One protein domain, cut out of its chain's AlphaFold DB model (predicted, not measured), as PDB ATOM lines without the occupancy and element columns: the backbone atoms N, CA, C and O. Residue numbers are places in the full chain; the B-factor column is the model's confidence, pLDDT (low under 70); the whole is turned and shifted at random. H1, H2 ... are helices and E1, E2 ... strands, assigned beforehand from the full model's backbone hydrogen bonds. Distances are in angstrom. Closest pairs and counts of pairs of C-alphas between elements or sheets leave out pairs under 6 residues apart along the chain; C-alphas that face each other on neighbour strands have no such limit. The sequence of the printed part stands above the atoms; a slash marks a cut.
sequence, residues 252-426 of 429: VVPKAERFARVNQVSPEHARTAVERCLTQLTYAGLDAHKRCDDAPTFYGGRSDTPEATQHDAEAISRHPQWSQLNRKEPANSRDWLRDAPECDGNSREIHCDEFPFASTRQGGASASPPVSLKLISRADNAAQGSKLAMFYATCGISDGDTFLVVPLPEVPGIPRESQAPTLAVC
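AT A GLANCE: This is residues 252 to 426 of the 429 residues of an uncharacterized protein of Cellulomonas bogoriensis 69B4 = DSM 16987 (UniProt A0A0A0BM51). A small four-stranded sheet, E2 E5 E1 E6, is sandwiched between helices in three layers, with H2 and H3 on one face and H7 on the other. H7 reaches from this sheet to a separate hairpin of two longer strands, E3 and E4, on which H4 packs, while H1, packed on H2, and H6 lie near the two ends of the longest axis. The printed part has 175 residues, with seven named helices and six named strands in the order H1 H2 H3 E1 H4 H5 E2 H6 E3 E4 H7 E5 E6. The four-stranded sheet is mixed, the hairpin antiparallel, and the class is mixed, helices and strands. The whole is compact, with a radius of gyration of the C-alphas of 15.5 A and spans of 48 by 35 by 28 A.

IN THESE COORDINATES: The larger sheet is made of E2, residues 324 to 326, E5, residues 402 to 405, E1, residues 297 to 299, and E6, residues 423 to 425. E6 ends at C-alpha 425 (-41.238, -42.736, -34.736). H2, residues 267 to 283, measures 24.4 A from first to last C-alpha, and H7, residues 378 to 394, measures 24.0 A and begins at C-alpha 378 (-18.829, -32.133, -34.292). H3 is residues 288 to 294 and H1 is residues 252 to 263, 15.7 A long, beginning at C-alpha 252 (-41.335, -57.456, -43.579). E3, residues 350 to 355, measures 16.0 A and E4, residues 372 to 377, 15.9 A. H4 is residues 306 to 318, 18.7 A long; H5 is residues 320 to 323 and H6 residues 335 to 339.

HOW THE PARTS SIT: E2 and E6 are the edge strands of the larger sheet. E2 and E5 are antiparallel, with N 325 and O 403 2.9 A apart, within hydrogen-bond range. E5 and E1 are parallel, with N 298 and O 404 at 2.8 A. E1 and E6 are antiparallel, with N 297 and O 425 at 2.8 A. H7 lies over E1 and E6 at a height over the sheet of 10.5 A and runs along the strands, at 23 degrees to E1 on the local plane. On the opposite face H2, at a height of 10.2 A, lies over E1 and only just over E5, where 3 of its C-alphas fall; it runs across the strands, at 65 degrees to E1 on the local plane. H2 is the hub: it touches H1, closest at C-alphas 256 and 271, 4.8 A, at a steep tilt of 66 degrees, opposite ways. It also touches H3, closest at C-alphas 281 and 288, 4.9 A, and, with residues 280 to 283 alone, H5, closest at C-alphas 283 and 320, 6.0 A. In the hairpin E3 and E4, N 351 and O 376 are 2.8 A apart. The closest C-alphas of H4 and E4, Ala 315 and Ser 372, are 5.8 A apart. H4 touches H7, closest at C-alphas 308 and 381, 5.8 A, about perpendicular at 74 degrees. H6 touches no helix; its closest C-alpha to E3 is that of Leu 337, 7.3 A from that of Cys 352. Every O i to N i+4 pair is within hydrogen-bond range in H1, H2 and H7; the counts are 2 of 3 in H3, 8 of 9 in H4 and 0 of 1 in H6, which has 2 of 2 O i to N i+3 pairs within range, and H5 is too short for an i+4 pair.

THE WHOLE: The two C-alphas farthest apart, those of Pro 254 and Asp 339, are 48.6 A apart. The links from E3 to E4, 16 residues, and from E5 to E6, 17 residues, are long. The printed part has no cut. Its mean pLDDT is 96.3, and no printed residue is under 70.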
ATOM      1  N   VAL A 252     -42.029 -58.739 -43.419       91.25
ATOM      2  CA  VAL A 252     -41.335 -57.456 -43.579       91.25
ATOM      3  C   VAL A 252     -42.140 -56.496 -44.440       91.25
ATOM      4  O   VAL A 252     -42.338 -55.355 -44.044       91.25
ATOM      5  N   VAL A 253     -42.598 -56.933 -45.611       91.88
ATOM      6  CA  VAL A 253     -43.315 -56.121 -46.597       91.88
ATOM      7  C   VAL A 253     -44.603 -55.544 -46.007       91.88
ATOM      8  O   VAL A 253     -44.711 -54.317 -45.975       91.88
ATOM      9  N   PRO A 254     -45.552 -56.339 -45.472       91.06
ATOM     10  CA  PRO A 254     -46.772 -55.769 -44.901       91.06
ATOM     11  C   PRO A 254     -46.493 -54.848 -43.700       91.06
ATOM     12  O   PRO A 254     -47.161 -53.819 -43.552       91.06
ATOM     13  N   LYS A 255     -45.481 -55.148 -42.870       91.94
ATOM     14  CA  LYS A 255     -45.058 -54.248 -41.782       91.94
ATOM     15  C   LYS A 255     -44.455 -52.948 -42.311       91.94
ATOM     16  O   LYS A 255     -44.827 -51.878 -41.840       91.94
ATOM     17  N   ALA A 256     -43.593 -53.012 -43.320       93.81
ATOM     18  CA  ALA A 256     -42.984 -51.851 -43.959       93.81
ATOM     19  C   ALA A 256     -44.030 -50.962 -44.640       93.81
ATOM     20  O   ALA A 256     -43.974 -49.746 -44.500       93.81
ATOM     21  N   GLU A 257     -45.029 -51.534 -45.311       93.31
ATOM     22  CA  GLU A 257     -46.138 -50.773 -45.902       93.31
ATOM     23  C   GLU A 257     -46.978 -50.057 -44.835       93.31
ATOM     24  O   GLU A 257     -47.367 -48.895 -45.003       93.31
ATOM     25  N   ARG A 258     -47.261 -50.738 -43.715       91.44
ATOM     26  CA  ARG A 258     -47.940 -50.138 -42.558       91.44
ATOM     27  C   ARG A 258     -47.104 -48.998 -41.979       91.44
ATOM     28  O   ARG A 258     -47.630 -47.901 -41.804       91.44
ATOM     29  N   PHE A 259     -45.818 -49.244 -41.751       94.00
ATOM     30  CA  PHE A 259     -44.861 -48.280 -41.220       94.00
ATOM     31  C   PHE A 259     -44.733 -47.049 -42.123       94.00
ATOM     32  O   PHE A 259     -44.845 -45.927 -41.636       94.00
ATOM     33  N   ALA A 260     -44.561 -47.246 -43.433       95.25
ATOM     34  CA  ALA A 260     -44.463 -46.186 -44.435       95.25
ATOM     35  C   ALA A 260     -45.693 -45.274 -44.400       95.25
ATOM     36  O   ALA A 260     -45.568 -44.053 -44.352       95.25
ATOM     37  N   ARG A 261     -46.891 -45.871 -44.368       94.56
ATOM     38  CA  ARG A 261     -48.158 -45.133 -44.331       94.56
ATOM     39  C   ARG A 261     -48.334 -44.339 -43.039       94.56
ATOM     40  O   ARG A 261     -48.756 -43.190 -43.103       94.56
ATOM     41  N   VAL A 262     -48.054 -44.950 -41.887       92.75
ATOM     42  CA  VAL A 262     -48.239 -44.312 -40.572       92.75
ATOM     43  C   VAL A 262     -47.232 -43.183 -40.360       92.75
ATOM     44  O   VAL A 262     -47.613 -42.111 -39.904       92.75
ATOM     45  N   ASN A 263     -45.973 -43.398 -40.744       93.75
ATOM     46  CA  ASN A 263     -44.879 -42.462 -40.479       93.75
ATOM     47  C   ASN A 263     -44.555 -41.533 -41.660       93.75
ATOM     48  O   ASN A 263     -43.633 -40.730 -41.563       93.75
ATOM     49  N   GLN A 264     -45.295 -41.634 -42.771       95.00
ATOM     50  CA  GLN A 264     -45.069 -40.865 -44.006       95.00
ATOM     51  C   GLN A 264     -43.631 -41.004 -44.544       95.00
ATOM     52  O   GLN A 264     -43.025 -40.049 -45.027       95.00
ATOM     53  N   VAL A 265     -43.086 -42.217 -44.457       94.81
ATOM     54  CA  VAL A 265     -41.732 -42.568 -44.909       94.81
ATOM     55  C   VAL A 265     -41.820 -43.265 -46.269       94.81
ATOM     56  O   VAL A 265     -42.813 -43.932 -46.566       94.81
ATOM     57  N   SER A 266     -40.790 -43.128 -47.111       95.94
ATOM     58  CA  SER A 266     -40.734 -43.861 -48.381       95.94
ATOM     59  C   SER A 266     -40.806 -45.383 -48.136       95.94
ATOM     60  O   SER A 266     -40.275 -45.862 -47.130       95.94
ATOM     61  N   PRO A 267     -41.423 -46.179 -49.032       95.75
ATOM     62  CA  PRO A 267     -41.493 -47.632 -48.855       95.75
ATOM     63  C   PRO A 267     -40.120 -48.306 -48.688       95.75
ATOM     64  O   PRO A 267     -39.983 -49.252 -47.917       95.75
ATOM     65  N   GLU A 268     -39.090 -47.797 -49.368       94.12
ATOM     66  CA  GLU A 268     -37.716 -48.306 -49.288       94.12
ATOM     67  C   GLU A 268     -37.073 -48.046 -47.917       94.12
ATOM     68  O   GLU A 268     -36.528 -48.961 -47.289       94.12
ATOM     69  N   HIS A 269     -37.179 -46.815 -47.406       95.06
ATOM     70  CA  HIS A 269     -36.654 -46.471 -46.082       95.06
ATOM     71  C   HIS A 269     -37.444 -47.166 -44.971       95.06
ATOM     72  O   HIS A 269     -36.848 -47.634 -44.005       95.06
ATOM     73  N   ALA A 270     -38.763 -47.306 -45.131       95.75
ATOM     74  CA  ALA A 270     -39.610 -48.054 -44.209       95.75
ATOM     75  C   ALA A 270     -39.206 -49.529 -44.132       95.75
ATOM     76  O   ALA A 270     -39.090 -50.078 -43.039       95.75
ATOM     77  N   ARG A 271     -38.932 -50.161 -45.279       94.94
ATOM     78  CA  ARG A 271     -38.434 -51.538 -45.324       94.94
ATOM     79  C   ARG A 271     -37.104 -51.678 -44.590       94.94
ATOM     80  O   ARG A 271     -36.988 -52.538 -43.724       94.94
ATOM     81  N   THR A 272     -36.151 -50.792 -44.873       93.94
ATOM     82  CA  THR A 272     -34.840 -50.780 -44.202       93.94
ATOM     83  C   THR A 272     -34.990 -50.617 -42.684       93.94
ATOM     84  O   THR A 272     -34.360 -51.341 -41.914       93.94
ATOM     85  N   ALA A 273     -35.856 -49.702 -42.240       95.81
ATOM     86  CA  ALA A 273     -36.124 -49.460 -40.825       95.81
ATOM     87  C   ALA A 273     -36.761 -50.675 -40.131       95.81
ATOM     88  O   ALA A 273     -36.319 -51.061 -39.047       95.81
ATOM     89  N   VAL A 274     -37.757 -51.307 -40.760       95.50
ATOM     90  CA  VAL A 274     -38.429 -52.499 -40.223       95.50
ATOM     91  C   VAL A 274     -37.473 -53.690 -40.153       95.50
ATOM     92  O   VAL A 274     -37.350 -54.289 -39.087       95.50
ATOM     93  N   GLU A 275     -36.745 -54.007 -41.228       94.56
ATOM     94  CA  GLU A 275     -35.775 -55.116 -41.242       94.56
ATOM     95  C   GLU A 275     -34.697 -54.930 -40.168       94.56
ATOM     96  O   GLU A 275     -34.372 -55.863 -39.421       94.56
ATOM     97  N   ARG A 276     -34.175 -53.701 -40.045       95.00
ATOM     98  CA  ARG A 276     -33.157 -53.377 -39.046       95.00
ATOM     99  C   ARG A 276     -33.701 -53.491 -37.628       95.00
ATOM    100  O   ARG A 276     -33.032 -54.083 -36.785       95.00
ATOM    101  N   CYS A 277     -34.902 -52.978 -37.374       96.75
ATOM    102  CA  CYS A 277     -35.543 -53.075 -36.067       96.75
ATOM    103  C   CYS A 277     -35.776 -54.537 -35.668       96.75
ATOM    104  O   CYS A 277     -35.336 -54.954 -34.595       96.75
ATOM    105  N   LEU A 278     -36.380 -55.336 -36.557       95.31
ATOM    106  CA  LEU A 278     -36.671 -56.747 -36.300       95.31
ATOM    107  C   LEU A 278     -35.400 -57.524 -35.952       95.31
ATOM    108  O   LEU A 278     -35.336 -58.210 -34.931       95.31
ATOM    109  N   THR A 279     -34.354 -57.359 -36.760       92.75
ATOM    110  CA  THR A 279     -33.085 -58.060 -36.553       92.75
ATOM    111  C   THR A 279     -32.401 -57.635 -35.254       92.75
ATOM    112  O   THR A 279     -31.966 -58.472 -34.462       92.75
ATOM    113  N   GLN A 280     -32.300 -56.327 -35.021       94.19
ATOM    114  CA  GLN A 280     -31.537 -55.785 -33.903       94.19
ATOM    115  C   GLN A 280     -32.196 -56.101 -32.555       94.19
ATOM    116  O   GLN A 280     -31.509 -56.515 -31.622       94.19
ATOM    117  N   LEU A 281     -33.523 -55.970 -32.456       95.88
ATOM    118  CA  LEU A 281     -34.245 -56.303 -31.227       95.88
ATOM    119  C   LEU A 281     -34.266 -57.811 -30.955       95.88
ATOM    120  O   LEU A 281     -34.197 -58.206 -29.793       95.88
ATOM    121  N   THR A 282     -34.269 -58.643 -32.001       93.00
ATOM    122  CA  THR A 282     -34.120 -60.098 -31.846       93.00
ATOM    123  C   THR A 282     -32.786 -60.431 -31.173       93.00
ATOM    124  O   THR A 282     -32.762 -61.148 -30.173       93.00
ATOM    125  N   TYR A 283     -31.673 -59.849 -31.641       90.69
ATOM    126  CA  TYR A 283     -30.364 -60.017 -30.993       90.69
ATOM    127  C   TYR A 283     -30.295 -59.414 -29.584       90.69
ATOM    128  O   TYR A 283     -29.542 -59.907 -28.748       90.69
ATOM    129  N   ALA A 284     -31.089 -58.379 -29.301       93.50
ATOM    130  CA  ALA A 284     -31.230 -57.810 -27.962       93.50
ATOM    131  C   ALA A 284     -32.012 -58.709 -26.987       93.50
ATOM    132  O   ALA A 284     -32.135 -58.360 -25.813       93.50
ATOM    133  N   GLY A 285     -32.550 -59.844 -27.448       93.19
ATOM    134  CA  GLY A 285     -33.392 -60.718 -26.634       93.19
ATOM    135  C   GLY A 285     -34.767 -60.111 -26.340       93.19
ATOM    136  O   GLY A 285     -35.387 -60.442 -25.330       93.19
ATOM    137  N   LEU A 286     -35.235 -59.202 -27.195       94.25
ATOM    138  CA  LEU A 286     -36.523 -58.530 -27.070       94.25
ATOM    139  C   LEU A 286     -37.510 -59.098 -28.090       94.25
ATOM    140  O   LEU A 286     -37.117 -59.563 -29.156       94.25
ATOM    141  N   ASP A 287     -38.804 -59.030 -27.774       92.88
ATOM    142  CA  ASP A 287     -39.856 -59.393 -28.727       92.88
ATOM    143  C   ASP A 287     -39.922 -58.344 -29.841       92.88
ATOM    144  O   ASP A 287     -40.590 -57.314 -29.707       92.88
ATOM    145  N   ALA A 288     -39.171 -58.584 -30.914       94.25
ATOM    146  CA  ALA A 288     -38.921 -57.603 -31.953       94.25
ATOM    147  C   ALA A 288     -40.204 -57.223 -32.693       94.25
ATOM    148  O   ALA A 288     -40.469 -56.046 -32.923       94.25
ATOM    149  N   HIS A 289     -41.039 -58.219 -32.983       91.44
ATOM    150  CA  HIS A 289     -42.324 -58.047 -33.650       91.44
ATOM    151  C   HIS A 289     -43.240 -57.072 -32.912       91.44
ATOM    152  O   HIS A 289     -43.773 -56.154 -33.529       91.44
ATOM    153  N   LYS A 290     -43.362 -57.236 -31.592       90.75
ATOM    154  CA  LYS A 290     -44.152 -56.340 -30.748       90.75
ATOM    155  C   LYS A 290     -43.483 -54.978 -30.578       90.75
ATOM    156  O   LYS A 290     -44.109 -53.932 -30.716       90.75
ATOM    157  N   ARG A 291     -42.195 -54.970 -30.235       94.31
ATOM    158  CA  ARG A 291     -41.482 -53.745 -29.850       94.31
ATOM    159  C   ARG A 291     -41.286 -52.783 -31.021       94.31
ATOM    160  O   ARG A 291     -41.391 -51.583 -30.795       94.31
ATOM    161  N   CYS A 292     -41.061 -53.280 -32.236       94.69
ATOM    162  CA  CYS A 292     -40.952 -52.436 -33.429       94.69
ATOM    163  C   CYS A 292     -42.269 -51.736 -33.799       94.69
ATOM    164  O   CYS A 292     -42.226 -50.683 -34.432       94.69
ATOM    165  N   ASP A 293     -43.413 -52.288 -33.388       91.31
ATOM    166  CA  ASP A 293     -44.734 -51.719 -33.668       91.31
ATOM    167  C   ASP A 293     -45.215 -50.788 -32.542       91.31
ATOM    168  O   ASP A 293     -45.850 -49.772 -32.820       91.31
ATOM    169  N   ASP A 294     -44.884 -51.104 -31.284       92.44
ATOM    170  CA  ASP A 294     -45.467 -50.446 -30.105       92.44
ATOM    171  C   ASP A 294     -44.565 -49.393 -29.445       92.44
ATOM    172  O   ASP A 294     -45.053 -48.564 -28.677       92.44
ATOM    173  N   ALA A 295     -43.243 -49.465 -29.622       95.81
ATOM    174  CA  ALA A 295     -42.323 -48.620 -28.866       95.81
ATOM    175  C   ALA A 295     -41.911 -47.367 -29.657       95.81
ATOM    176  O   ALA A 295     -41.555 -47.478 -30.839       95.81
ATOM    177  N   PRO A 296     -41.842 -46.188 -29.005       97.56
ATOM    178  CA  PRO A 296     -41.186 -45.031 -29.588       97.56
ATOM    179  C   PRO A 296     -39.751 -45.386 -29.971       97.56
ATOM    180  O   PRO A 296     -38.990 -45.901 -29.147       97.56
ATOM    181  N   THR A 297     -39.383 -45.122 -31.219       98.19
ATOM    182  CA  THR A 297     -38.115 -45.551 -31.801       98.19
ATOM    183  C   THR A 297     -37.404 -44.383 -32.468       98.19
ATOM    184  O   THR A 297     -37.958 -43.693 -33.328       98.19
ATOM    185  N   PHE A 298     -36.147 -44.190 -32.079       98.50
ATOM    186  CA  PHE A 298     -35.206 -43.300 -32.735       98.50
ATOM    187  C   PHE A 298     -34.377 -44.106 -33.738       98.50
ATOM    188  O   PHE A 298     -33.533 -44.920 -33.352       98.50
ATOM    189  N   TYR A 299     -34.622 -43.897 -35.030       98.44
ATOM    190  CA  TYR A 299     -33.845 -44.528 -36.090       98.44
ATOM    191  C   TYR A 299     -32.710 -43.599 -36.518       98.44
ATOM    192  O   TYR A 299     -32.978 -42.589 -37.166       98.44
ATOM    193  N   GLY A 300     -31.462 -43.925 -36.175       98.06
ATOM    194  CA  GLY A 300     -30.290 -43.151 -36.606       98.06
ATOM    195  C   GLY A 300     -30.073 -43.275 -38.115       98.06
ATOM    196  O   GLY A 300     -30.028 -44.392 -38.634       98.06
ATOM    197  N   GLY A 301     -29.980 -42.150 -38.825       97.19
ATOM    198  CA  GLY A 301     -29.901 -42.104 -40.285       97.19
ATOM    199  C   GLY A 301     -28.490 -41.951 -40.842       97.19
ATOM    200  O   GLY A 301     -27.642 -41.251 -40.284       97.19
ATOM    201  N   ARG A 302     -28.255 -42.562 -42.007       95.88
ATOM    202  CA  ARG A 302     -26.964 -42.520 -42.717       95.88
ATOM    203  C   ARG A 302     -26.823 -41.356 -43.686       95.88
ATOM    204  O   ARG A 302     -25.696 -41.026 -44.051       95.88
ATOM    205  N   SER A 303     -27.923 -40.737 -44.109       97.50
ATOM    206  CA  SER A 303     -27.846 -39.577 -45.005       97.50
ATOM    207  C   SER A 303     -27.532 -38.273 -44.279       97.50
ATOM    208  O   SER A 303     -26.910 -37.393 -44.870       97.50
ATOM    209  N   ASP A 304     -27.918 -38.149 -43.008       97.81
ATOM    210  CA  ASP A 304     -27.836 -36.905 -42.239       97.81
ATOM    211  C   ASP A 304     -26.918 -36.965 -41.009       97.81
ATOM    212  O   ASP A 304     -26.400 -35.924 -40.610       97.81
ATOM    213  N   THR A 305     -26.697 -38.150 -40.431       98.00
ATOM    214  CA  THR A 305     -25.807 -38.362 -39.268       98.00
ATOM    215  C   THR A 305     -24.967 -39.645 -39.395       98.00
ATOM    216  O   THR A 305     -25.066 -40.543 -38.549       98.00
ATOM    217  N   PRO A 306     -24.214 -39.829 -40.500       97.62
ATOM    218  CA  PRO A 306     -23.518 -41.080 -40.791       97.62
ATOM    219  C   PRO A 306     -22.498 -41.507 -39.733       97.62
ATOM    220  O   PRO A 306     -22.402 -42.708 -39.470       97.62
ATOM    221  N   GLU A 307     -21.727 -40.581 -39.154       98.06
ATOM    222  CA  GLU A 307     -20.662 -40.927 -38.204       98.06
ATOM    223  C   GLU A 307     -21.232 -41.336 -36.843       98.06
ATOM    224  O   GLU A 307     -20.846 -42.385 -36.320       98.06
ATOM    225  N   ALA A 308     -22.192 -40.572 -36.311       98.50
ATOM    226  CA  ALA A 308     -22.855 -40.907 -35.051       98.50
ATOM    227  C   ALA A 308     -23.669 -42.207 -35.182       98.50
ATOM    228  O   ALA A 308     -23.520 -43.133 -34.391       98.50
ATOM    229  N   THR A 309     -24.422 -42.365 -36.278       98.25
ATOM    230  CA  THR A 309     -25.172 -43.604 -36.551       98.25
ATOM    231  C   THR A 309     -24.248 -44.820 -36.700       98.25
ATOM    232  O   THR A 309     -24.599 -45.921 -36.270       98.25
ATOM    233  N   GLN A 310     -23.059 -44.659 -37.295       97.31
ATOM    234  CA  GLN A 310     -22.062 -45.733 -37.343       97.31
ATOM    235  C   GLN A 310     -21.581 -46.113 -35.941       97.31
ATOM    236  O   GLN A 310     -21.467 -47.302 -35.645       97.31
ATOM    237  N   HIS A 311     -21.288 -45.122 -35.097       98.25
ATOM    238  CA  HIS A 311     -20.843 -45.359 -33.729       98.25
ATOM    239  C   HIS A 311     -21.907 -46.105 -32.912       98.25
ATOM    240  O   HIS A 311     -21.594 -47.144 -32.326       98.25
ATOM    241  N   ASP A 312     -23.167 -45.668 -32.976       98.50
ATOM    242  CA  ASP A 312     -24.289 -46.347 -32.322       98.50
ATOM    243  C   ASP A 312     -24.409 -47.805 -32.798       98.50
ATOM    244  O   ASP A 312     -24.581 -48.725 -31.998       98.50
ATOM    245  N   ALA A 313     -24.272 -48.048 -34.109       96.25
ATOM    246  CA  ALA A 313     -24.341 -49.393 -34.679       96.25
ATOM    247  C   ALA A 313     -23.215 -50.311 -34.163       96.25
ATOM    248  O   ALA A 313     -23.462 -51.483 -33.870       96.25
ATOM    249  N   GLU A 314     -21.989 -49.793 -34.045       94.69
ATOM    250  CA  GLU A 314     -20.825 -50.509 -33.501       94.69
ATOM    251  C   GLU A 314     -20.940 -50.767 -31.995       94.69
ATOM    252  O   GLU A 314     -20.434 -51.770 -31.487       94.69
ATOM    253  N   ALA A 315     -21.561 -49.849 -31.260       96.06
ATOM    254  CA  ALA A 315     -21.799 -49.990 -29.833       96.06
ATOM    255  C   ALA A 315     -22.875 -51.057 -29.568       96.06
ATOM    256  O   ALA A 315     -22.654 -51.991 -28.795       96.06
ATOM    257  N   ILE A 316     -24.004 -50.986 -30.280       95.94
ATOM    258  CA  ILE A 316     -25.104 -51.951 -30.158       95.94
ATOM    259  C   ILE A 316     -24.697 -53.349 -30.632       95.94
ATOM    260  O   ILE A 316     -25.120 -54.332 -30.033       95.94
ATOM    261  N   SER A 317     -23.858 -53.488 -31.662       90.88
ATOM    262  CA  SER A 317     -23.412 -54.821 -32.102       90.88
ATOM    263  C   SER A 317     -22.596 -55.563 -31.036       90.88
ATOM    264  O   SER A 317     -22.635 -56.792 -30.984       90.88
ATOM    265  N   ARG A 318     -21.897 -54.825 -30.161       92.19
ATOM    266  CA  ARG A 318     -21.165 -55.357 -28.998       92.19
ATOM    267  C   ARG A 318     -22.060 -55.530 -27.768       92.19
ATOM    268  O   ARG A 318     -21.798 -56.392 -26.932       92.19
ATOM    269  N   HIS A 319     -23.124 -54.736 -27.671       94.44
ATOM    270  CA  HIS A 319     -24.057 -54.715 -26.548       94.44
ATOM    271  C   HIS A 319     -25.514 -54.602 -27.034       94.44
ATOM    272  O   HIS A 319     -26.120 -53.532 -26.910       94.44
ATOM    273  N   PRO A 320     -26.112 -55.686 -27.571       94.38
ATOM    274  CA  PRO A 320     -27.425 -55.633 -28.220       94.38
ATOM    275  C   PRO A 320     -28.544 -55.043 -27.352       94.38
ATOM    276  O   PRO A 320     -29.424 -54.347 -27.864       94.38
ATOM    277  N   GLN A 321     -28.479 -55.235 -26.030       95.38
ATOM    278  CA  GLN A 321     -29.424 -54.670 -25.064       95.38
ATOM    279  C   GLN A 321     -29.477 -53.133 -25.064       95.38
ATOM    280  O   GLN A 321     -30.482 -52.561 -24.654       95.38
ATOM    281  N   TRP A 322     -28.440 -52.445 -25.557       97.94
ATOM    282  CA  TRP A 322     -28.451 -50.987 -25.713       97.94
ATOM    283  C   TRP A 322     -29.375 -50.492 -26.840       97.94
ATOM    284  O   TRP A 322     -29.545 -49.288 -27.010       97.94
ATOM    285  N   SER A 323     -30.037 -51.398 -27.566       97.69
ATOM    286  CA  SER A 323     -31.146 -51.057 -28.468       97.69
ATOM    287  C   SER A 323     -32.379 -50.527 -27.731       97.69
ATOM    288  O   SER A 323     -33.224 -49.895 -28.356       97.69
ATOM    289  N   GLN A 324     -32.506 -50.790 -26.426       98.06
ATOM    290  CA  GLN A 324     -33.576 -50.273 -25.576       98.06
ATOM    291  C   GLN A 324     -32.967 -49.419 -24.463       98.06
ATOM    292  O   GLN A 324     -32.220 -49.915 -23.622       98.06
ATOM    293  N   LEU A 325     -33.318 -48.135 -24.434       98.50
ATOM    294  CA  LEU A 325     -32.779 -47.163 -23.486       98.50
ATOM    295  C   LEU A 325     -33.896 -46.535 -22.648       98.50
ATOM    296  O   LEU A 325     -35.067 -46.526 -23.032       98.50
ATOM    297  N   ASN A 326     -33.524 -45.986 -21.493       98.56
ATOM    298  CA  ASN A 326     -34.416 -45.206 -20.642       98.56
ATOM    299  C   ASN A 326     -33.958 -43.758 -20.623       98.56
ATOM    300  O   ASN A 326     -32.806 -43.487 -20.280       98.56
ATOM    301  N   ARG A 327     -34.854 -42.822 -20.933       98.44
ATOM    302  CA  ARG A 327     -34.560 -41.388 -20.869       98.44
ATOM    303  C   ARG A 327     -34.150 -40.990 -19.446       98.44
ATOM    304  O   ARG A 327     -34.689 -41.501 -18.462       98.44
ATOM    305  N   LYS A 328     -33.178 -40.083 -19.350       98.56
ATOM    306  CA  LYS A 328     -32.695 -39.483 -18.105       98.56
ATOM    307  C   LYS A 328     -32.708 -37.956 -18.191       98.56
ATOM    308  O   LYS A 328     -32.034 -37.386 -19.053       98.56
ATOM    309  N   GLU A 329     -33.411 -37.299 -17.277       97.56
ATOM    310  CA  GLU A 329     -33.455 -35.842 -17.149       97.56
ATOM    311  C   GLU A 329     -33.268 -35.396 -15.681       97.56
ATOM    312  O   GLU A 329     -34.039 -35.813 -14.818       97.56
ATOM    313  N   PRO A 330     -32.251 -34.565 -15.364       97.69
ATOM    314  CA  PRO A 330     -31.218 -34.040 -16.263       97.69
ATOM    315  C   PRO A 330     -30.277 -35.136 -16.797       97.69
ATOM    316  O   PRO A 330     -30.118 -36.195 -16.185       97.69
ATOM    317  N   ALA A 331     -29.655 -34.877 -17.952       98.31
ATOM    318  CA  ALA A 331     -28.663 -35.775 -18.546       98.31
ATOM    319  C   ALA A 331     -27.458 -35.987 -17.607       98.31
ATOM    320  O   ALA A 331     -27.178 -35.162 -16.734       98.31
ATOM    321  N   ASN A 332     -26.738 -37.096 -17.783       98.31
ATOM    322  CA  ASN A 332     -25.496 -37.350 -17.054       98.31
ATOM    323  C   ASN A 332     -24.454 -36.255 -17.344       98.31
ATOM    324  O   ASN A 332     -24.403 -35.719 -18.452       98.31
ATOM    325  N   SER A 333     -23.603 -35.943 -16.356       97.44
ATOM    326  CA  SER A 333     -22.453 -35.064 -16.603       97.44
ATOM    327  C   SER A 333     -21.503 -35.714 -17.610       97.44
ATOM    328  O   SER A 333     -21.279 -36.926 -17.574       97.44
ATOM    329  N   ARG A 334     -20.930 -34.883 -18.485       97.25
ATOM    330  CA  ARG A 334     -19.929 -35.251 -19.496       97.25
ATOM    331  C   ARG A 334     -18.522 -34.760 -19.145       97.25
ATOM    332  O   ARG A 334     -17.615 -34.905 -19.955       97.25
ATOM    333  N   ASP A 335     -18.316 -34.201 -17.948       97.00
ATOM    334  CA  ASP A 335     -17.012 -33.653 -17.534       97.00
ATOM    335  C   ASP A 335     -15.899 -34.709 -17.529       97.00
ATOM    336  O   ASP A 335     -14.740 -34.397 -17.800       97.00
ATOM    337  N   TRP A 336     -16.270 -35.960 -17.257       96.81
ATOM    338  CA  TRP A 336     -15.373 -37.112 -17.219       96.81
ATOM    339  C   TRP A 336     -14.808 -37.493 -18.597       96.81
ATOM    340  O   TRP A 336     -13.749 -38.109 -18.659       96.81
ATOM    341  N   LEU A 337     -15.451 -37.084 -19.703       96.50
ATOM    342  CA  LEU A 337     -14.949 -37.345 -21.059       96.50
ATOM    343  C   LEU A 337     -13.599 -36.668 -21.324       96.50
ATOM    344  O   LEU A 337     -12.872 -37.089 -22.213       96.50
ATOM    345  N   ARG A 338     -13.249 -35.619 -20.567       95.62
ATOM    346  CA  ARG A 338     -11.952 -34.932 -20.707       95.62
ATOM    347  C   ARG A 338     -10.769 -35.806 -20.301       95.62
ATOM    348  O   ARG A 338      -9.663 -35.537 -20.749       95.62
ATOM    349  N   ASP A 339     -11.017 -36.792 -19.442       96.56
ATOM    350  CA  ASP A 339      -9.997 -37.673 -18.877       96.56
ATOM    351  C   ASP A 339     -10.053 -39.082 -19.507       96.56
ATOM    352  O   ASP A 339      -9.278 -39.962 -19.129       96.56
ATOM    353  N   ALA A 340     -10.980 -39.315 -20.447       97.06
ATOM    354  CA  ALA A 340     -11.136 -40.592 -21.134       97.06
ATOM    355  C   ALA A 340     -10.160 -40.683 -22.325       97.06
ATOM    356  O   ALA A 340     -10.226 -39.834 -23.218       97.06
ATOM    357  N   PRO A 341      -9.289 -41.706 -22.390       97.56
ATOM    358  CA  PRO A 341      -8.268 -41.806 -23.435       97.56
ATOM    359  C   PRO A 341      -8.862 -41.965 -24.843       97.56
ATOM    360  O   PRO A 341      -8.282 -41.499 -25.819       97.56
ATOM    361  N   GLU A 342     -10.048 -42.563 -24.983       97.62
ATOM    362  CA  GLU A 342     -10.770 -42.655 -26.259       97.62
ATOM    363  C   GLU A 342     -11.202 -41.282 -26.803       97.62
ATOM    364  O   GLU A 342     -11.515 -41.154 -27.988       97.62
ATOM    365  N   CYS A 343     -11.207 -40.257 -25.946       97.81
ATOM    366  CA  CYS A 343     -11.512 -38.873 -26.284       97.81
ATOM    367  C   CYS A 343     -10.257 -38.009 -26.521       97.81
ATOM    368  O   CYS A 343     -10.396 -36.800 -26.755       97.81
ATOM    369  N   ASP A 344      -9.049 -38.586 -26.495       97.12
ATOM    370  CA  ASP A 344      -7.800 -37.873 -26.781       97.12
ATOM    371  C   ASP A 344      -7.792 -37.369 -28.233       97.12
ATOM    372  O   ASP A 344      -7.610 -38.124 -29.187       97.12
ATOM    373  N   GLY A 345      -7.998 -36.062 -28.412       95.12
ATOM    374  CA  GLY A 345      -8.175 -35.434 -29.729       95.12
ATOM    375  C   GLY A 345      -9.496 -34.681 -29.892       95.12
ATOM    376  O   GLY A 345      -9.717 -34.059 -30.932       95.12
ATOM    377  N   ASN A 346     -10.351 -34.683 -28.864       95.00
ATOM    378  CA  ASN A 346     -11.533 -33.829 -28.797       95.00
ATOM    379  C   ASN A 346     -11.155 -32.348 -29.020       95.00
ATOM    380  O   ASN A 346     -10.278 -31.799 -28.351       95.00
ATOM    381  N   SER A 347     -11.814 -31.698 -29.976       96.19
ATOM    382  CA  SER A 347     -11.476 -30.364 -30.479       96.19
ATOM    383  C   SER A 347     -12.737 -29.551 -30.806       96.19
ATOM    384  O   SER A 347     -13.844 -29.879 -30.383       96.19
ATOM    385  N   ARG A 348     -12.591 -28.435 -31.535       95.75
ATOM    386  CA  ARG A 348     -13.743 -27.638 -31.988       95.75
ATOM    387  C   ARG A 348     -14.457 -28.255 -33.186       95.75
ATOM    388  O   ARG A 348     -15.601 -27.877 -33.434       95.75
ATOM    389  N   GLU A 349     -13.792 -29.138 -33.918       97.81
ATOM    390  CA  GLU A 349     -14.267 -29.784 -35.141       97.81
ATOM    391  C   GLU A 349     -14.590 -31.264 -34.914       97.81
ATOM    392  O   GLU A 349     -15.419 -31.818 -35.631       97.81
ATOM    393  N   ILE A 350     -13.975 -31.882 -33.904       97.94
ATOM    394  CA  ILE A 350     -14.139 -33.290 -33.543       97.94
ATOM    395  C   ILE A 350     -14.666 -33.372 -32.117       97.94
ATOM    396  O   ILE A 350     -14.089 -32.782 -31.209       97.94
ATOM    397  N   HIS A 351     -15.754 -34.102 -31.913       97.94
ATOM    398  CA  HIS A 351     -16.351 -34.339 -30.608       97.94
ATOM    399  C   HIS A 351     -16.179 -35.797 -30.188       97.94
ATOM    400  O   HIS A 351     -16.330 -36.699 -31.010       97.94
ATOM    401  N   CYS A 352     -15.936 -36.027 -28.898       98.38
ATOM    402  CA  CYS A 352     -16.047 -37.360 -28.317       98.38
ATOM    403  C   CYS A 352     -17.518 -37.722 -28.105       98.38
ATOM    404  O   CYS A 352     -18.194 -37.181 -27.220       98.38
ATOM    405  N   ASP A 353     -18.020 -38.589 -28.971       98.62
ATOM    406  CA  ASP A 353     -19.363 -39.132 -28.909       98.62
ATOM    407  C   ASP A 353     -19.464 -40.294 -27.925       98.62
ATOM    408  O   ASP A 353     -18.487 -41.013 -27.721       98.62
ATOM    409  N   GLU A 354     -20.638 -40.468 -27.318       98.44
ATOM    410  CA  GLU A 354     -20.878 -41.492 -26.300       98.44
ATOM    411  C   GLU A 354     -22.173 -42.266 -26.576       98.44
ATOM    412  O   GLU A 354     -23.237 -41.673 -26.776       98.44
ATOM    413  N   PHE A 355     -22.092 -43.596 -26.517       98.69
ATOM    414  CA  PHE A 355     -23.256 -44.472 -26.603       98.69
ATOM    415  C   PHE A 355     -23.199 -45.588 -25.546       98.69
ATOM    416  O   PHE A 355     -22.208 -46.314 -25.503       98.69
ATOM    417  N   PRO A 356     -24.244 -45.802 -24.724       98.62
ATOM    418  CA  PRO A 356     -25.525 -45.097 -24.706       98.62
ATOM    419  C   PRO A 356     -25.414 -43.613 -24.349       98.62
ATOM    420  O   PRO A 356     -24.538 -43.205 -23.590       98.62
ATOM    421  N   PHE A 357     -26.334 -42.810 -24.885       98.69
ATOM    422  CA  PHE A 357     -26.296 -41.352 -24.766       98.69
ATOM    423  C   PHE A 357     -26.299 -40.879 -23.299       98.69
ATOM    424  O   PHE A 357     -27.042 -41.429 -22.477       98.69
ATOM    425  N   ALA A 358     -25.609 -39.777 -22.964       98.50
ATOM    426  CA  ALA A 358     -25.721 -39.157 -21.629       98.50
ATOM    427  C   ALA A 358     -27.158 -38.763 -21.256       98.50
ATOM    428  O   ALA A 358     -27.485 -38.656 -20.073       98.50
ATOM    429  N   SER A 359     -28.033 -38.584 -22.246       98.69
ATOM    430  CA  SER A 359     -29.472 -38.374 -22.081       98.69
ATOM    431  C   SER A 359     -30.238 -39.618 -21.600       98.69
ATOM    432  O   SER A 359     -31.469 -39.559 -21.528       98.69
ATOM    433  N   THR A 360     -29.559 -40.725 -21.273       98.75
ATOM    434  CA  THR A 360     -30.162 -42.004 -20.866       98.75
ATOM    435  C   THR A 360     -29.599 -42.547 -19.553       98.75
ATOM    436  O   THR A 360     -28.514 -42.167 -19.118       98.75
ATOM    437  N   ARG A 361     -30.337 -43.444 -18.886       98.50
ATOM    438  CA  ARG A 361     -29.906 -44.076 -17.623       98.50
ATOM    439  C   ARG A 361     -28.749 -45.056 -17.818       98.50
ATOM    440  O   ARG A 361     -28.031 -45.329 -16.866       98.50
ATOM    441  N   GLN A 362     -28.598 -45.573 -19.032       98.25
ATOM    442  CA  GLN A 362     -27.533 -46.484 -19.438       98.25
ATOM    443  C   GLN A 362     -26.234 -45.751 -19.815       98.25
ATOM    444  O   GLN A 362     -25.217 -46.413 -19.983       98.25
ATOM    445  N   GLY A 363     -26.268 -44.422 -19.979       98.31
ATOM    446  CA  GLY A 363     -25.099 -43.609 -20.322       98.31
ATOM    447  C   GLY A 363     -24.359 -43.028 -19.111       98.31
ATOM    448  O   GLY A 363     -24.782 -43.178 -17.963       98.31
ATOM    449  N   GLY A 364     -23.282 -42.285 -19.386       97.75
ATOM    450  CA  GLY A 364     -22.469 -41.583 -18.388       97.75
ATOM    451  C   GLY A 364     -21.349 -42.422 -17.754       97.75
ATOM    452  O   GLY A 364     -21.221 -43.618 -17.996       97.75
ATOM    453  N   ALA A 365     -20.540 -41.777 -16.904       97.62
ATOM    454  CA  ALA A 365     -19.301 -42.341 -16.345       97.62
ATOM    455  C   ALA A 365     -19.480 -43.647 -15.553       97.62
ATOM    456  O   ALA A 365     -18.571 -44.466 -15.485       97.62
ATOM    457  N   SER A 366     -20.634 -43.816 -14.905       96.56
ATOM    458  CA  SER A 366     -20.936 -44.974 -14.057       96.56
ATOM    459  C   SER A 366     -21.743 -46.055 -14.781       96.56
ATOM    460  O   SER A 366     -22.362 -46.890 -14.121       96.56
ATOM    461  N   ALA A 367     -21.816 -46.006 -16.116       97.12
ATOM    462  CA  ALA A 367     -22.496 -47.021 -16.907       97.12
ATOM    463  C   ALA A 367     -21.844 -48.401 -16.717       97.12
ATOM    464  O   ALA A 367     -20.624 -48.530 -16.611       97.12
ATOM    465  N   SER A 368     -22.674 -49.445 -16.681       95.50
ATOM    466  CA  SER A 368     -22.233 -50.840 -16.634       95.50
ATOM    467  C   SER A 368     -23.066 -51.670 -17.622       95.50
ATOM    468  O   SER A 368     -24.261 -51.851 -17.376       95.50
ATOM    469  N   PRO A 369     -22.477 -52.200 -18.713       96.12
ATOM    470  CA  PRO A 369     -21.079 -52.014 -19.127       96.12
ATOM    471  C   PRO A 369     -20.735 -50.535 -19.419       96.12
ATOM    472  O   PRO A 369     -21.662 -49.749 -19.630       96.12
ATOM    473  N   PRO A 370     -19.441 -50.146 -19.406       97.38
ATOM    474  CA  PRO A 370     -19.016 -48.785 -19.749       97.38
ATOM    475  C   PRO A 370     -19.533 -48.358 -21.124       97.38
ATOM    476  O   PRO A 370     -19.674 -49.202 -22.008       97.38
ATOM    477  N   VAL A 371     -19.796 -47.061 -21.316       98.38
ATOM    478  CA  VAL A 371     -20.234 -46.533 -22.619       98.38
ATOM    479  C   VAL A 371     -19.155 -46.725 -23.693       98.38
ATOM    480  O   VAL A 371     -17.959 -46.706 -23.407       98.38
ATOM    481  N   SER A 372     -19.578 -46.879 -24.945       98.25
ATOM    482  CA  SER A 372     -18.712 -46.767 -26.117       98.25
ATOM    483  C   SER A 372     -18.408 -45.296 -26.380       98.25
ATOM    484  O   SER A 372     -19.326 -44.476 -26.412       98.25
ATOM    485  N   LEU A 373     -17.131 -44.975 -26.583       98.38
ATOM    486  CA  LEU A 373     -16.652 -43.636 -26.914       98.38
ATOM    487  C   LEU A 373     -15.993 -43.628 -28.293       98.38
ATOM    488  O   LEU A 373     -15.253 -44.556 -28.634       98.38
ATOM    489  N   LYS A 374     -16.237 -42.575 -29.079       98.38
ATOM    490  CA  LYS A 374     -15.614 -42.404 -30.398       98.38
ATOM    491  C   LYS A 374     -15.488 -40.936 -30.779       98.38
ATOM    492  O   LYS A 374     -16.443 -40.173 -30.682       98.38
ATOM    493  N   LEU A 375     -14.315 -40.543 -31.268       98.50
ATOM    494  CA  LEU A 375     -14.119 -39.234 -31.886       98.50
ATOM    495  C   LEU A 375     -14.801 -39.194 -33.260       98.50
ATOM    496  O   LEU A 375     -14.451 -39.975 -34.145       98.50
ATOM    497  N   ILE A 376     -15.752 -38.279 -33.430       98.38
ATOM    498  CA  ILE A 376     -16.490 -38.048 -34.682       98.38
ATOM    499  C   ILE A 376     -16.602 -36.551 -34.979       98.38
ATOM    500  O   ILE A 376     -16.354 -35.709 -34.115       98.38
ATOM    501  N   SER A 377     -17.011 -36.195 -36.193       98.44
ATOM    502  CA  SER A 377     -17.316 -34.818 -36.578       98.44
ATOM    503  C   SER A 377     -18.299 -34.158 -35.606       98.44
ATOM    504  O   SER A 377     -19.392 -34.662 -35.335       98.44
ATOM    505  N   ARG A 378     -17.948 -32.961 -35.125       97.94
ATOM    506  CA  ARG A 378     -18.829 -32.133 -34.292       97.94
ATOM    507  C   ARG A 378     -20.163 -31.861 -34.972       97.94
ATOM    508  O   ARG A 378     -21.186 -31.812 -34.292       97.94
ATOM    509  N   ALA A 379     -20.141 -31.602 -36.278       98.25
ATOM    510  CA  ALA A 379     -21.346 -31.265 -37.025       98.25
ATOM    511  C   ALA A 379     -22.324 -32.448 -37.044       98.25
ATOM    512  O   ALA A 379     -23.512 -32.243 -36.811       98.25
ATOM    513  N   ASP A 380     -21.809 -33.665 -37.238       98.38
ATOM    514  CA  ASP A 380     -22.587 -34.909 -37.228       98.38
ATOM    515  C   ASP A 380     -23.157 -35.187 -35.826       98.38
ATOM    516  O   ASP A 380     -24.374 -35.283 -35.659       98.38
ATOM    517  N   ASN A 381     -22.304 -35.147 -34.792       98.44
ATOM    518  CA  ASN A 381     -22.718 -35.347 -33.397       98.44
ATOM    519  C   ASN A 381     -23.803 -34.335 -32.968       98.44
ATOM    520  O   ASN A 381     -24.856 -34.693 -32.439       98.44
ATOM    521  N   ALA A 382     -23.593 -33.044 -33.252       98.25
ATOM    522  CA  ALA A 382     -24.562 -32.002 -32.917       98.25
ATOM    523  C   ALA A 382     -25.886 -32.154 -33.688       98.25
ATOM    524  O   ALA A 382     -26.958 -31.886 -33.131       98.25
ATOM    525  N   ALA A 383     -25.831 -32.587 -34.952       98.38
ATOM    526  CA  ALA A 383     -27.019 -32.856 -35.752       98.38
ATOM    527  C   ALA A 383     -27.827 -34.030 -35.176       98.38
ATOM    528  O   ALA A 383     -29.045 -33.896 -35.014       98.38
ATOM    529  N   GLN A 384     -27.170 -35.130 -34.790       98.50
ATOM    530  CA  GLN A 384     -27.841 -36.273 -34.166       98.50
ATOM    531  C   GLN A 384     -28.442 -35.897 -32.810       98.50
ATOM    532  O   GLN A 384     -29.622 -36.153 -32.576       98.50
ATOM    533  N   GLY A 385     -27.690 -35.188 -31.961       98.44
ATOM    534  CA  GLY A 385     -28.189 -34.694 -30.677       98.44
ATOM    535  C   GLY A 385     -29.422 -33.793 -30.818       98.44
ATOM    536  O   GLY A 385     -30.375 -33.919 -30.047       98.44
ATOM    537  N   SER A 386     -29.459 -32.934 -31.845       98.50
ATOM    538  CA  SER A 386     -30.624 -32.084 -32.141       98.50
ATOM    539  C   SER A 386     -31.848 -32.906 -32.562       98.50
ATOM    540  O   SER A 386     -32.964 -32.643 -32.107       98.50
ATOM    541  N   LYS A 387     -31.651 -33.933 -33.399       98.56
ATOM    542  CA  LYS A 387     -32.712 -34.857 -33.833       98.56
ATOM    543  C   LYS A 387     -33.227 -35.718 -32.682       98.56
ATOM    544  O   LYS A 387     -34.435 -35.903 -32.563       98.56
ATOM    545  N   LEU A 388     -32.342 -36.183 -31.804       98.62
ATOM    546  CA  LEU A 388     -32.699 -36.945 -30.610       98.62
ATOM    547  C   LEU A 388     -33.519 -36.099 -29.625       98.62
ATOM    548  O   LEU A 388     -34.538 -36.558 -29.112       98.62
ATOM    549  N   ALA A 389     -33.129 -34.839 -29.404       98.38
ATOM    550  CA  ALA A 389     -33.904 -33.909 -28.583       98.38
ATOM    551  C   ALA A 389     -35.304 -33.653 -29.169       98.38
ATOM    552  O   ALA A 389     -36.293 -33.648 -28.434       98.38
ATOM    553  N   MET A 390     -35.404 -33.498 -30.495       98.25
ATOM    554  CA  MET A 390     -36.690 -33.377 -31.188       98.25
ATOM    555  C   MET A 390     -37.532 -34.648 -31.054       98.25
ATOM    556  O   MET A 390     -38.728 -34.545 -30.808       98.25
ATOM    557  N   PHE A 391     -36.932 -35.836 -31.160       98.38
ATOM    558  CA  PHE A 391     -37.624 -37.105 -30.923       98.38
ATOM    559  C   PHE A 391     -38.228 -37.167 -29.513       98.38
ATOM    560  O   PHE A 391     -39.406 -37.499 -29.377       98.38
ATOM    561  N   TYR A 392     -37.478 -36.774 -28.475       98.44
ATOM    562  CA  TYR A 392     -38.015 -36.726 -27.112       98.44
ATOM    563  C   TYR A 392     -39.214 -35.785 -26.991       98.44
ATOM    564  O   TYR A 392     -40.223 -36.162 -26.397       98.44
ATOM    565  N   ALA A 393     -39.127 -34.588 -27.578       97.75
ATOM    566  CA  ALA A 393     -40.206 -33.607 -27.536       97.75
ATOM    567  C   ALA A 393     -41.447 -34.076 -28.314       97.75
ATOM    568  O   ALA A 393     -42.550 -34.064 -27.773       97.75
ATOM    569  N   THR A 394     -41.270 -34.523 -29.559       96.81
ATOM    570  CA  THR A 394     -42.365 -34.930 -30.452       96.81
ATOM    571  C   THR A 394     -43.084 -36.174 -29.940       96.81
ATOM    572  O   THR A 394     -44.308 -36.227 -29.998       96.81
ATOM    573  N   CYS A 395     -42.351 -37.154 -29.405       97.62
ATOM    574  CA  CYS A 395     -42.935 -38.401 -28.904       97.62
ATOM    575  C   CYS A 395     -43.269 -38.368 -27.401       97.62
ATOM    576  O   CYS A 395     -43.638 -39.396 -26.828       97.62
ATOM    577  N   GLY A 396     -43.120 -37.209 -26.747       97.19
ATOM    578  CA  GLY A 396     -43.429 -37.032 -25.327       97.19
ATOM    579  C   GLY A 396     -42.640 -37.969 -24.406       97.19
ATOM    580  O   GLY A 396     -43.206 -38.511 -23.457       97.19
ATOM    581  N   ILE A 397     -41.359 -38.212 -24.703       97.94
ATOM    582  CA  ILE A 397     -40.492 -39.103 -23.918       97.94
ATOM    583  C   ILE A 397     -39.966 -38.347 -22.696       97.94
ATOM    584  O   ILE A 397     -39.108 -37.471 -22.815       97.94
ATOM    585  N   SER A 398     -40.476 -38.705 -21.520       97.94
ATOM    586  CA  SER A 398     -40.144 -38.080 -20.231       97.94
ATOM    587  C   SER A 398     -39.056 -38.852 -19.469       97.94
ATOM    588  O   SER A 398     -38.661 -39.942 -19.882       97.94
ATOM    589  N   ASP A 399     -38.549 -38.324 -18.344       98.44
ATOM    590  CA  ASP A 399     -37.598 -39.067 -17.494       98.44
ATOM    591  C   ASP A 399     -38.129 -40.464 -17.130       98.44
ATOM    592  O   ASP A 399     -39.272 -40.630 -16.711       98.44
ATOM    593  N   GLY A 400     -37.281 -41.480 -17.293       97.88
ATOM    594  CA  GLY A 400     -37.614 -42.878 -17.028       97.88
ATOM    595  C   GLY A 400     -38.330 -43.602 -18.170       97.88
ATOM    596  O   GLY A 400     -38.260 -44.836 -18.206       97.88
ATOM    597  N   ASP A 401     -38.939 -42.886 -19.124       97.81
ATOM    598  CA  ASP A 401     -39.602 -43.516 -20.269       97.81
ATOM    599  C   ASP A 401     -38.624 -44.384 -21.062       97.81
ATOM    600  O   ASP A 401     -37.449 -44.054 -21.246       97.81
ATOM    601  N   THR A 402     -39.138 -45.515 -21.535       97.88
ATOM    602  CA  THR A 402     -38.407 -46.435 -22.406       97.88
ATOM    603  C   THR A 402     -38.598 -46.036 -23.863       97.88
ATOM    604  O   THR A 402     -39.719 -45.759 -24.284       97.88
ATOM    605  N   PHE A 403     -37.523 -46.090 -24.642       98.25
ATOM    606  CA  PHE A 403     -37.556 -45.954 -26.095       98.25
ATOM    607  C   PHE A 403     -36.516 -46.875 -26.738       98.25
ATOM    608  O   PHE A 403     -35.645 -47.426 -26.058       98.25
ATOM    609  N   LEU A 404     -36.621 -47.057 -28.050       98.38
ATOM    610  CA  LEU A 404     -35.684 -47.847 -28.835       98.38
ATOM    611  C   LEU A 404     -34.719 -46.961 -29.621       98.38
ATOM    612  O   LEU A 404     -35.088 -45.876 -30.067       98.38
ATOM    613  N   VAL A 405     -33.504 -47.459 -29.840       98.50
ATOM    614  CA  VAL A 405     -32.523 -46.881 -30.764       98.50
ATOM    615  C   VAL A 405     -32.169 -47.917 -31.818       98.50
ATOM    616  O   VAL A 405     -31.674 -48.993 -31.491       98.50
ATOM    617  N   VAL A 406     -32.407 -47.593 -33.087       98.19
ATOM    618  CA  VAL A 406     -32.188 -48.504 -34.220       98.19
ATOM    619  C   VAL A 406     -31.347 -47.801 -35.292       98.19
ATOM    620  O   VAL A 406     -31.897 -47.142 -36.174       98.19
ATOM    621  N   PRO A 407     -30.008 -47.907 -35.240       98.06
ATOM    622  CA  PRO A 407     -29.133 -47.323 -36.250       98.06
ATOM    623  C   PRO A 407     -29.337 -48.009 -37.601       98.06
ATOM    624  O   PRO A 407     -29.165 -49.230 -37.715       98.06
ATOM    625  N   LEU A 408     -29.697 -47.235 -38.624       96.94
ATOM    626  CA  LEU A 408     -29.936 -47.751 -39.967       96.94
ATOM    627  C   LEU A 408     -28.604 -48.107 -40.649       96.94
ATOM    628  O   LEU A 408     -27.602 -47.403 -40.470       96.94
ATOM    629  N   PRO A 409     -28.543 -49.220 -41.400       92.94
ATOM    630  CA  PRO A 409     -27.340 -49.600 -42.126       92.94
ATOM    631  C   PRO A 409     -27.122 -48.683 -43.333       92.94
ATOM    632  O   PRO A 409     -28.060 -48.093 -43.864       92.94
ATOM    633  N   GLU A 410     -25.874 -48.589 -43.786       92.56
ATOM    634  CA  GLU A 410     -25.584 -48.058 -45.117       92.56
ATOM    635  C   GLU A 410     -25.913 -49.135 -46.154       92.56
ATOM    636  O   GLU A 410     -25.481 -50.283 -46.018       92.56
ATOM    637  N   VAL A 411     -26.688 -48.781 -47.177       89.88
ATOM    638  CA  VAL A 411     -27.028 -49.685 -48.278       89.88
ATOM    639  C   VAL A 411     -25.953 -49.573 -49.366       89.88
ATOM    640  O   VAL A 411     -25.807 -48.495 -49.954       89.88
ATOM    641  N   PRO A 412     -25.192 -50.645 -49.665       89.00
ATOM    642  CA  PRO A 412     -24.133 -50.592 -50.668       89.00
ATOM    643  C   PRO A 412     -24.653 -50.168 -52.045       89.00
ATOM    644  O   PRO A 412     -25.658 -50.684 -52.529       89.00
ATOM    645  N   GLY A 413     -23.940 -49.248 -52.694       91.12
ATOM    646  CA  GLY A 413     -24.285 -48.754 -54.031       91.12
ATOM    647  C   GLY A 413     -25.332 -47.636 -54.059       91.12
ATOM    648  O   GLY A 413     -25.582 -47.092 -55.134       91.12
ATOM    649  N   ILE A 414     -25.899 -47.247 -52.912       92.38
ATOM    650  CA  ILE A 414     -26.797 -46.093 -52.806       92.38
ATOM    651  C   ILE A 414     -25.991 -44.851 -52.374       92.38
ATOM    652  O   ILE A 414     -25.299 -44.908 -51.351       92.38
ATOM    653  N   PRO A 415     -26.056 -43.721 -53.112       95.44
ATOM    654  CA  PRO A 415     -25.411 -42.469 -52.709       95.44
ATOM    655  C   PRO A 415     -25.848 -42.017 -51.314       95.44
ATOM    656  O   PRO A 415     -26.998 -42.227 -50.928       95.44
ATOM    657  N   ARG A 416     -24.955 -41.363 -50.563       94.12
ATOM    658  CA  ARG A 416     -25.197 -40.987 -49.159       94.12
ATOM    659  C   ARG A 416     -26.481 -40.179 -48.986       94.12
ATOM    660  O   ARG A 416     -27.264 -40.465 -48.093       94.12
ATOM    661  N   GLU A 417     -26.725 -39.215 -49.858       94.31
ATOM    662  CA  GLU A 417     -27.919 -38.367 -49.882       94.31
ATOM    663  C   GLU A 417     -29.226 -39.134 -50.140       94.31
ATOM    664  O   GLU A 417     -30.303 -38.628 -49.836       94.31
ATOM    665  N   SER A 418     -29.137 -40.348 -50.691       95.00
ATOM    666  CA  SER A 418     -30.277 -41.238 -50.947       95.00
ATOM    667  C   SER A 418     -30.474 -42.286 -49.844       95.00
ATOM    668  O   SER A 418     -31.511 -42.952 -49.804       95.00
ATOM    669  N   GLN A 419     -29.510 -42.425 -48.926       95.94
ATOM    670  CA  GLN A 419     -29.641 -43.296 -47.759       95.94
ATOM    671  C   GLN A 419     -30.793 -42.829 -46.855       95.94
ATOM    672  O   GLN A 419     -31.205 -41.664 -46.873       95.94
ATOM    673  N   ALA A 420     -31.302 -43.734 -46.021       95.38
ATOM    674  CA  ALA A 420     -32.370 -43.396 -45.090       95.38
ATOM    675  C   ALA A 420     -31.924 -42.289 -44.106       95.38
ATOM    676  O   ALA A 420     -30.854 -42.413 -43.491       95.38
ATOM    677  N   PRO A 421     -32.711 -41.203 -43.963       97.62
ATOM    678  CA  PRO A 421     -32.449 -40.163 -42.974       97.62
ATOM    679  C   PRO A 421     -32.825 -40.640 -41.575       97.62
ATOM    680  O   PRO A 421     -33.429 -41.698 -41.397       97.62
ATOM    681  N   THR A 422     -32.483 -39.838 -40.574       98.31
ATOM    682  CA  THR A 422     -32.886 -40.104 -39.195       98.31
ATOM    683  C   THR A 422     -34.403 -39.985 -39.072       98.31
ATOM    684  O   THR A 422     -34.977 -38.980 -39.502       98.31
ATOM    685  N   LEU A 423     -35.052 -40.977 -38.458       97.56
ATOM    686  CA  LEU A 423     -36.507 -41.015 -38.278       97.56
ATOM    687  C   LEU A 423     -36.866 -40.978 -36.790       97.56
ATOM    688  O   LEU A 423     -36.301 -41.707 -35.975       97.56
ATOM    689  N   ALA A 424     -37.854 -40.151 -36.454       97.00
ATOM    690  CA  ALA A 424     -38.477 -40.094 -35.138       97.00
ATOM    691  C   ALA A 424     -39.857 -40.754 -35.229       97.00
ATOM    692  O   ALA A 424     -40.766 -40.194 -35.837       97.00
ATOM    693  N   VAL A 425     -40.003 -41.947 -34.655       96.94
ATOM    694  CA  VAL A 425     -41.238 -42.736 -34.736       96.94
ATOM    695  C   VAL A 425     -41.843 -42.864 -33.349       96.94
ATOM    696  O   VAL A 425     -41.218 -43.424 -32.454       96.94
ATOM    697  N   CYS A 426     -43.053 -42.343 -33.154       95.81
ATOM    698  CA  CYS A 426     -43.661 -42.267 -31.823       95.81
ATOM    699  C   CYS A 426     -44.541 -43.462 -31.452       95.81
ATOM    700  O   CYS A 426     -44.851 -43.570 -30.273       95.81
TER     701      CYS A 426